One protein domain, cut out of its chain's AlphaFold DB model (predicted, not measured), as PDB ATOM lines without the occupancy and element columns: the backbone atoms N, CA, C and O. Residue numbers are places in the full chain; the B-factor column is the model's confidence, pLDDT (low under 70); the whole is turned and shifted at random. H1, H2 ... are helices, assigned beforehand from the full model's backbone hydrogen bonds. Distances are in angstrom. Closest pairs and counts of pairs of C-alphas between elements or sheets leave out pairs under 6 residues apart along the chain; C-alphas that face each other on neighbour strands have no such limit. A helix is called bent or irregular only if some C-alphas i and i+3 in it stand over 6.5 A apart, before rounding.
ATOM      1  N   MET A   2      85.890 131.166 167.582       43.41
ATOM      2  CA  MET A   2      86.098 131.330 166.124       43.41
ATOM      3  C   MET A   2      87.403 132.054 165.749       43.41
ATOM      4  O   MET A   2      88.121 131.588 164.877       43.41
ATOM      5  N   GLN A   3      87.786 133.102 166.481       49.72
ATOM      6  CA  GLN A   3      89.050 133.818 166.262       49.72
ATOM      7  C   GLN A   3      90.305 132.934 166.450       49.72
ATOM      8  O   GLN A   3      91.258 133.056 165.690       49.72
ATOM      9  N   GLN A   4      90.286 131.965 167.374       57.56
ATOM     10  CA  GLN A   4      91.363 130.971 167.517       57.56
ATOM     11  C   GLN A   4      91.385 129.991 166.332       57.56
ATOM     12  O   GLN A   4      92.454 129.602 165.870       57.56
ATOM     13  N   ALA A   5      90.212 129.601 165.823       52.66
ATOM     14  CA  ALA A   5      90.120 128.772 164.623       52.66
ATOM     15  C   ALA A   5      90.632 129.524 163.379       52.66
ATOM     16  O   ALA A   5      91.297 128.914 162.547       52.66
ATOM     17  N   LEU A   6      90.395 130.839 163.294       64.19
ATOM     18  CA  LEU A   6      90.916 131.712 162.241       64.19
ATOM     19  C   LEU A   6      92.450 131.817 162.280       64.19
ATOM     20  O   LEU A   6      93.084 131.640 161.244       64.19
ATOM     21  N   GLU A   7      93.064 132.049 163.446       69.19
ATOM     22  CA  GLU A   7      94.534 132.071 163.552       69.19
ATOM     23  C   GLU A   7      95.152 130.698 163.244       69.19
ATOM     24  O   GLU A   7      96.102 130.606 162.465       69.19
ATOM     25  N   ASN A   8      94.560 129.612 163.751       62.72
ATOM     26  CA  ASN A   8      94.993 128.256 163.412       62.72
ATOM     27  C   ASN A   8      94.869 127.986 161.895       62.72
ATOM     28  O   ASN A   8      95.754 127.361 161.310       62.72
ATOM     29  N   ALA A   9      93.811 128.483 161.241       61.47
ATOM     30  CA  ALA A   9      93.612 128.373 159.796       61.47
ATOM     31  C   ALA A   9      94.634 129.194 158.991       61.47
ATOM     32  O   ALA A   9      95.161 128.685 158.004       61.47
ATOM     33  N   LYS A  10      94.971 130.419 159.426       68.19
ATOM     34  CA  LYS A  10      96.044 131.232 158.819       68.19
ATOM     35  C   LYS A  10      97.380 130.491 158.859       68.19
ATOM     36  O   LYS A  10      98.011 130.340 157.817       68.19
ATOM     37  N   ILE A  11      97.762 129.957 160.023       74.31
ATOM     38  CA  ILE A  11      98.989 129.160 160.196       74.31
ATOM     39  C   ILE A  11      98.991 127.958 159.238       74.31
ATOM     40  O   ILE A  11      99.971 127.734 158.525       74.31
ATOM     41  N   PHE A  12      97.881 127.218 159.160       65.31
ATOM     42  CA  PHE A  12      97.760 126.060 158.267       65.31
ATOM     43  C   PHE A  12      97.853 126.447 156.781       65.31
ATOM     44  O   PHE A  12      98.485 125.737 155.996       65.31
ATOM     45  N   LEU A  13      97.273 127.588 156.393       65.31
ATOM     46  CA  LEU A  13      97.331 128.116 155.030       65.31
ATOM     47  C   LEU A  13      98.757 128.543 154.649       65.31
ATOM     48  O   LEU A  13      99.213 128.211 153.556       65.31
ATOM     49  N   THR A  14      99.488 129.207 155.550       72.00
ATOM     50  CA  THR A  14     100.901 129.572 155.346       72.00
ATOM     51  C   THR A  14     101.788 128.334 155.190       72.00
ATOM     52  O   THR A  14     102.622 128.287 154.286       72.00
ATOM     53  N   ILE A  15     101.576 127.294 156.006       66.88
ATOM     54  CA  ILE A  15     102.292 126.011 155.884       66.88
ATOM     55  C   ILE A  15     101.974 125.336 154.540       66.88
ATOM     56  O   ILE A  15     102.887 124.884 153.847       66.88
ATOM     57  N   ALA A  16     100.703 125.310 154.126       58.59
ATOM     58  CA  ALA A  16     100.291 124.738 152.843       58.59
ATOM     59  C   ALA A  16     100.878 125.501 151.640       58.59
ATOM     60  O   ALA A  16     101.321 124.876 150.676       58.59
ATOM     61  N   GLN A  17     100.945 126.836 151.703       63.62
ATOM     62  CA  GLN A  17     101.613 127.667 150.696       63.62
ATOM     63  C   GLN A  17     103.120 127.379 150.630       63.62
ATOM     64  O   GLN A  17     103.649 127.181 149.537       63.62
ATOM     65  N   GLY A  18     103.799 127.270 151.777       70.88
ATOM     66  CA  GLY A  18     105.211 126.880 151.838       70.88
ATOM     67  C   GLY A  18     105.468 125.501 151.220       70.88
ATOM     68  O   GLY A  18     106.378 125.345 150.407       70.88
ATOM     69  N   ALA A  19     104.621 124.513 151.524       56.91
ATOM     70  CA  ALA A  19     104.708 123.169 150.952       56.91
ATOM     71  C   ALA A  19     104.413 123.133 149.438       56.91
ATOM     72  O   ALA A  19     105.028 122.352 148.710       56.91
ATOM     73  N   LEU A  20     103.502 123.975 148.938       55.75
ATOM     74  CA  LEU A  20     103.244 124.123 147.501       55.75
ATOM     75  C   LEU A  20     104.442 124.744 146.771       55.75
ATOM     76  O   LEU A  20     104.872 124.202 145.756       55.75
ATOM     77  N   LEU A  21     105.026 125.817 147.316       67.81
ATOM     78  CA  LEU A  21     106.220 126.461 146.756       67.81
ATOM     79  C   LEU A  21     107.442 125.529 146.776       67.81
ATOM     80  O   LEU A  21     108.182 125.470 145.796       67.81
ATOM     81  N   ALA A  22     107.626 124.748 147.845       63.25
ATOM     82  CA  ALA A  22     108.689 123.746 147.930       63.25
ATOM     83  C   ALA A  22     108.516 122.616 146.898       63.25
ATOM     84  O   ALA A  22     109.492 122.197 146.274       63.25
ATOM     85  N   ASN A  23     107.282 122.149 146.666       61.41
ATOM     86  CA  ASN A  23     106.997 121.155 145.627       61.41
ATOM     87  C   ASN A  23     107.212 121.711 144.211       61.41
ATOM     88  O   ASN A  23     107.791 121.018 143.380       61.41
ATOM     89  N   ASP A  24     106.797 122.947 143.930       63.66
ATOM     90  CA  ASP A  24     107.007 123.591 142.626       63.66
ATOM     91  C   ASP A  24     108.500 123.864 142.349       63.66
ATOM     92  O   ASP A  24     108.989 123.611 141.246       63.66
ATOM     93  N   ALA A  25     109.268 124.265 143.369       65.50
ATOM     94  CA  ALA A  25     110.727 124.351 143.286       65.50
ATOM     95  C   ALA A  25     111.375 122.976 143.033       65.50
ATOM     96  O   ALA A  25     112.233 122.854 142.159       65.50
ATOM     97  N   SER A  26     110.931 121.928 143.737       64.25
ATOM     98  CA  SER A  26     111.394 120.548 143.525       64.25
ATOM     99  C   SER A  26     111.092 120.053 142.106       64.25
ATOM    100  O   SER A  26     111.972 119.514 141.438       64.25
ATOM    101  N   LEU A  27     109.888 120.326 141.589       62.25
ATOM    102  CA  LEU A  27     109.483 119.968 140.228       62.25
ATOM    103  C   LEU A  27     110.331 120.696 139.171       62.25
ATOM    104  O   LEU A  27     110.722 120.097 138.168       62.25
ATOM    105  N   LYS A  28     110.662 121.973 139.404       69.25
ATOM    106  CA  LYS A  28     111.560 122.759 138.540       69.25
ATOM    107  C   LYS A  28     112.989 122.216 138.559       69.25
ATOM    108  O   LYS A  28     113.591 122.098 137.496       69.25
ATOM    109  N   ILE A  29     113.495 121.806 139.722       72.44
ATOM    110  CA  ILE A  29     114.801 121.142 139.861       72.44
ATOM    111  C   ILE A  29     114.802 119.777 139.151       72.44
ATOM    112  O   ILE A  29     115.729 119.487 138.400       72.44
ATOM    113  N   GLU A  30     113.765 118.948 139.315       66.12
ATOM    114  CA  GLU A  30     113.649 117.664 138.602       66.12
ATOM    115  C   GLU A  30     113.558 117.868 137.079       66.12
ATOM    116  O   GLU A  30     114.204 117.146 136.321       66.12
ATOM    117  N   THR A  31     112.847 118.907 136.627       63.38
ATOM    118  CA  THR A  31     112.751 119.279 135.206       63.38
ATOM    119  C   THR A  31     114.092 119.770 134.649       63.38
ATOM    120  O   THR A  31     114.513 119.305 133.592       63.38
ATOM    121  N   MET A  32     114.816 120.638 135.368       64.88
ATOM    122  CA  MET A  32     116.177 121.048 134.996       64.88
ATOM    123  C   MET A  32     117.130 119.851 134.919       64.88
ATOM    124  O   MET A  32     117.867 119.723 133.947       64.88
ATOM    125  N   ASN A  33     117.073 118.938 135.892       70.12
ATOM    126  CA  ASN A  33     117.880 117.717 135.901       70.12
ATOM    127  C   ASN A  33     117.524 116.758 134.746       70.12
ATOM    128  O   ASN A  33     118.387 116.000 134.301       70.12
ATOM    129  N   HIS A  34     116.281 116.776 134.252       74.00
ATOM    130  CA  HIS A  34     115.868 116.029 133.059       74.00
ATOM    131  C   HIS A  34     116.471 116.647 131.793       74.00
ATOM    132  O   HIS A  34     117.200 115.968 131.074       74.00
ATOM    133  N   ILE A  35     116.270 117.956 131.595       74.19
ATOM    134  CA  ILE A  35     116.812 118.721 130.461       74.19
ATOM    135  C   ILE A  35     118.343 118.612 130.416       74.19
ATOM    136  O   ILE A  35     118.919 118.396 129.353       74.19
ATOM    137  N   GLN A  36     119.017 118.695 131.566       67.69
ATOM    138  CA  GLN A  36     120.471 118.559 131.656       67.69
ATOM    139  C   GLN A  36     120.949 117.151 131.267       67.69
ATOM    140  O   GLN A  36     121.977 117.029 130.603       67.69
ATOM    141  N   LYS A  37     120.199 116.096 131.613       74.81
ATOM    142  CA  LYS A  37     120.500 114.718 131.188       74.81
ATOM    143  C   LYS A  37     120.258 114.497 129.699       74.81
ATOM    144  O   LYS A  37     121.107 113.894 129.055       74.81
ATOM    145  N   GLU A  38     119.165 115.011 129.143       71.25
ATOM    146  CA  GLU A  38     118.895 114.942 127.699       71.25
ATOM    147  C   GLU A  38     119.963 115.708 126.903       71.25
ATOM    148  O   GLU A  38     120.511 115.174 125.941       71.25
ATOM    149  N   THR A  39     120.360 116.896 127.374       70.75
ATOM    150  CA  THR A  39     121.479 117.672 126.804       70.75
ATOM    151  C   THR A  39     122.797 116.887 126.860       70.75
ATOM    152  O   THR A  39     123.537 116.842 125.879       70.75
ATOM    153  N   GLN A  40     123.089 116.219 127.983       65.62
ATOM    154  CA  GLN A  40     124.283 115.377 128.121       65.62
ATOM    155  C   GLN A  40     124.244 114.155 127.190       65.62
ATOM    156  O   GLN A  40     125.257 113.854 126.560       65.62
ATOM    157  N   GLN A  41     123.097 113.489 127.038       67.56
ATOM    158  CA  GLN A  41     122.946 112.364 126.110       67.56
ATOM    159  C   GLN A  41     123.150 112.800 124.652       67.56
ATOM    160  O   GLN A  41     123.969 112.199 123.963       67.56
ATOM    161  N   GLN A  42     122.523 113.899 124.223       57.44
ATOM    162  CA  GLN A  42     122.723 114.464 122.881       57.44
ATOM    163  C   GLN A  42     124.189 114.858 122.632       57.44
ATOM    164  O   GLN A  42     124.727 114.587 121.561       57.44
ATOM    165  N   SER A  43     124.882 115.419 123.633       55.84
ATOM    166  CA  SER A  43     126.321 115.702 123.509       55.84
ATOM    167  C   SER A  43     127.180 114.435 123.367       55.84
ATOM    168  O   SER A  43     128.191 114.459 122.670       55.84
ATOM    169  N   PRO A 100      98.275 108.909 140.639       68.06
ATOM    170  CA  PRO A 100      96.989 108.973 141.340       68.06
ATOM    171  C   PRO A 100      97.083 109.609 142.730       68.06
ATOM    172  O   PRO A 100      96.225 110.410 143.087       68.06
ATOM    173  N   GLN A 101      98.139 109.310 143.495       74.06
ATOM    174  CA  GLN A 101      98.316 109.849 144.848       74.06
ATOM    175  C   GLN A 101      98.532 111.370 144.836       74.06
ATOM    176  O   GLN A 101      97.912 112.080 145.627       74.06
ATOM    177  N   ILE A 102      99.330 111.887 143.891       82.69
ATOM    178  CA  ILE A 102      99.503 113.336 143.698       82.69
ATOM    179  C   ILE A 102      98.176 113.998 143.298       82.69
ATOM    180  O   ILE A 102      97.825 115.029 143.867       82.69
ATOM    181  N   LYS A 103      97.396 113.397 142.387       81.56
ATOM    182  CA  LYS A 103      96.068 113.923 142.016       81.56
ATOM    183  C   LYS A 103      95.095 113.957 143.199       81.56
ATOM    184  O   LYS A 103      94.395 114.951 143.371       81.56
ATOM    185  N   ALA A 104      95.067 112.912 144.025       83.19
ATOM    186  CA  ALA A 104      94.234 112.870 145.226       83.19
ATOM    187  C   ALA A 104      94.639 113.958 146.238       83.19
ATOM    188  O   ALA A 104      93.774 114.650 146.771       83.19
ATOM    189  N   LEU A 105      95.945 114.173 146.441       87.31
ATOM    190  CA  LEU A 105      96.458 115.256 147.284       87.31
ATOM    191  C   LEU A 105      96.099 116.643 146.724       87.31
ATOM    192  O   LEU A 105      95.680 117.510 147.481       87.31
ATOM    193  N   GLN A 106      96.205 116.852 145.409       91.31
ATOM    194  CA  GLN A 106      95.802 118.103 144.755       91.31
ATOM    195  C   GLN A 106      94.295 118.373 144.905       91.31
ATOM    196  O   GLN A 106      93.917 119.489 145.255       91.31
ATOM    197  N   LYS A 107      93.444 117.353 144.716       91.06
ATOM    198  CA  LYS A 107      91.983 117.425 144.922       91.06
ATOM    199  C   LYS A 107      91.649 117.809 146.373       91.06
ATOM    200  O   LYS A 107      90.876 118.734 146.597       91.06
ATOM    201  N   PHE A 108      92.310 117.177 147.344       90.88
ATOM    202  CA  PHE A 108      92.151 117.454 148.778       90.88
ATOM    203  C   PHE A 108      92.647 118.853 149.195       90.88
ATOM    204  O   PHE A 108      91.980 119.543 149.961       90.88
ATOM    205  N   LEU A 109      93.788 119.314 148.670       93.19
ATOM    206  CA  LEU A 109      94.299 120.667 148.935       93.19
ATOM    207  C   LEU A 109      93.420 121.755 148.300       93.19
ATOM    208  O   LEU A 109      93.232 122.810 148.906       93.19
ATOM    209  N   ALA A 110      92.854 121.501 147.115       93.25
ATOM    210  CA  ALA A 110      91.869 122.387 146.501       93.25
ATOM    211  C   ALA A 110      90.599 122.483 147.361       93.25
ATOM    212  O   ALA A 110      90.162 123.589 147.666       93.25
ATOM    213  N   GLU A 111      90.078 121.348 147.838       92.56
ATOM    214  CA  GLU A 111      88.916 121.295 148.730       92.56
ATOM    215  C   GLU A 111      89.170 122.029 150.061       92.56
ATOM    216  O   GLU A 111      88.331 122.806 150.511       92.56
ATOM    217  N   ILE A 112      90.351 121.871 150.675       94.44
ATOM    218  CA  ILE A 112      90.743 122.655 151.860       94.44
ATOM    219  C   ILE A 112      90.805 124.154 151.535       94.44
ATOM    220  O   ILE A 112      90.319 124.959 152.324       94.44
ATOM    221  N   SER A 113      91.357 124.550 150.388       96.06
ATOM    222  CA  SER A 113      91.406 125.960 149.969       96.06
ATOM    223  C   SER A 113      90.005 126.552 149.747       96.06
ATOM    224  O   SER A 113      89.743 127.693 150.122       96.06
ATOM    225  N   GLU A 114      89.076 125.761 149.205       94.75
ATOM    226  CA  GLU A 114      87.667 126.120 149.017       94.75
ATOM    227  C   GLU A 114      86.944 126.289 150.367       94.75
ATOM    228  O   GLU A 114      86.368 127.348 150.625       94.75
ATOM    229  N   ARG A 115      87.095 125.315 151.281       96.31
ATOM    230  CA  ARG A 115      86.624 125.387 152.679       96.31
ATOM    231  C   ARG A 115      87.146 126.640 153.388       96.31
ATOM    232  O   ARG A 115      86.372 127.372 153.997       96.31
ATOM    233  N   MET A 116      88.451 126.909 153.302       96.31
ATOM    234  CA  MET A 116      89.075 128.066 153.957       96.31
ATOM    235  C   MET A 116      88.624 129.396 153.348       96.31
ATOM    236  O   MET A 116      88.486 130.370 154.082       96.31
ATOM    237  N   ARG A 117      88.330 129.447 152.040       95.44
ATOM    238  CA  ARG A 117      87.718 130.627 151.411       95.44
ATOM    239  C   ARG A 117      86.309 130.878 151.954       95.44
ATOM    240  O   ARG A 117      86.027 132.010 152.322       95.44
ATOM    241  N   PHE A 118      85.478 129.840 152.072       95.62
ATOM    242  CA  PHE A 118      84.135 129.946 152.657       95.62
ATOM    243  C   PHE A 118      84.160 130.406 154.124       95.62
ATOM    244  O   PHE A 118      83.423 131.315 154.499       95.62
ATOM    245  N   PHE A 119      85.033 129.830 154.958       95.56
ATOM    246  CA  PHE A 119      85.167 130.274 156.350       95.56
ATOM    247  C   PHE A 119      85.760 131.685 156.470       95.56
ATOM    248  O   PHE A 119      85.433 132.383 157.423       95.56
ATOM    249  N   LYS A 120      86.583 132.132 155.510       95.12
ATOM    250  CA  LYS A 120      87.046 133.523 155.440       95.12
ATOM    251  C   LYS A 120      85.886 134.474 155.128       95.12
ATOM    252  O   LYS A 120      85.682 135.401 155.899       95.12
ATOM    253  N   SER A 121      85.091 134.201 154.090       94.50
ATOM    254  CA  SER A 121      83.931 135.039 153.752       94.50
ATOM    255  C   SER A 121      82.851 135.028 154.838       94.50
ATOM    256  O   SER A 121      82.274 136.060 155.111       94.50
ATOM    257  N   TRP A 122      82.618 133.923 155.555       94.62
ATOM    258  CA  TRP A 122      81.699 133.935 156.712       94.62
ATOM    259  C   TRP A 122      82.226 134.787 157.889       94.62
ATOM    260  O   TRP A 122      81.459 135.340 158.670       94.62
ATOM    261  N   VAL A 123      83.545 134.919 158.046       94.81
ATOM    262  CA  VAL A 123      84.133 135.769 159.098       94.81
ATOM    263  C   VAL A 123      84.195 137.250 158.691       94.81
ATOM    264  O   VAL A 123      84.311 138.105 159.568       94.81
ATOM    265  N   GLU A 124      84.113 137.566 157.395       94.75
ATOM    266  CA  GLU A 124      84.294 138.922 156.852       94.75
ATOM    267  C   GLU A 124      83.005 139.548 156.277       94.75
ATOM    268  O   GLU A 124      82.781 140.739 156.477       94.75
ATOM    269  N   ASP A 125      82.147 138.759 155.625       82.44
ATOM    270  CA  ASP A 125      81.028 139.184 154.763       82.44
ATOM    271  C   ASP A 125      79.639 138.803 155.345       82.44
ATOM    272  O   ASP A 125      78.719 138.437 154.612       82.44
ATOM    273  N   GLU A 126      79.488 138.873 156.673       84.94
ATOM    274  CA  GLU A 126      78.274 138.505 157.434       84.94
ATOM    275  C   GLU A 126      77.849 137.016 157.298       84.94
ATOM    276  O   GLU A 126      78.674 136.128 157.068       84.94
ATOM    277  N   ILE A 127      76.577 136.694 157.576       87.81
ATOM    278  CA  ILE A 127      76.069 135.313 157.636       87.81
ATOM    279  C   ILE A 127      75.778 134.793 156.209       87.81
ATOM    280  O   ILE A 127      74.960 135.385 155.502       87.81
TER     281      ILE A 127
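Overview. This is residues 2 to 43 and 100 to 127 of the 888 residues of the protein "Dynein_C domain-containing protein" of Streblomastix strix (UniProt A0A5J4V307). Two helices make a narrow, lopsided V: the long, nearly straight H1 and the shorter H2, which runs back beside the first part of H1 and comes nearest to it at Ala 9 and Met 116. From there the arms spread, and residues 21 to 43 of H1 and 100 to 105 of H2 stick out. The printed part has 70 residues, with two named helices, H1 then H2, and no named strand; its class is all helix. It is extended, a rod in outline, with a radius of gyration of the C-alphas of 18.4 A and spans of 63 by 22 by 18 A.

Along the chain. H1 covers residues 2 to 43, from C-alpha 2 at (86.098, 131.330, 166.124) to C-alpha 43 at (126.321, 115.702, 123.509), 60.6 A. H2 covers residues 100 to 124 and is 36.0 A long, ending with C-alpha 124 at (84.294, 138.922, 156.852). Neither helix is bent.

Arrangement. H1 and H2 are close but not clearly touching, with 1 pair of C-alphas within 8 A, those of Ala 9 and Met 116, 7.4 A apart. They run opposite ways at a shallow tilt of 34 degrees, only just short of steep. Their centres are 17.1 A apart. In H1 and H2 every O i to N i+4 pair is within hydrogen-bond range.

Size, cuts and confidence. The farthest C-alphas, those of Ser 43 and Ile 127, are 63.8 A apart. Residues 44 to 99 are not printed, and across this cut C-alphas 43 and 100 are 35.0 A apart. Without the stretches that stand free, 41 residues span 30 by 19 by 11 A. The mean pLDDT of the printed part is 74.8; it is 65 for H1 and 91 for H2, and 33 printed residues are under 70, among them residues 2 to 10 and 19 to 28.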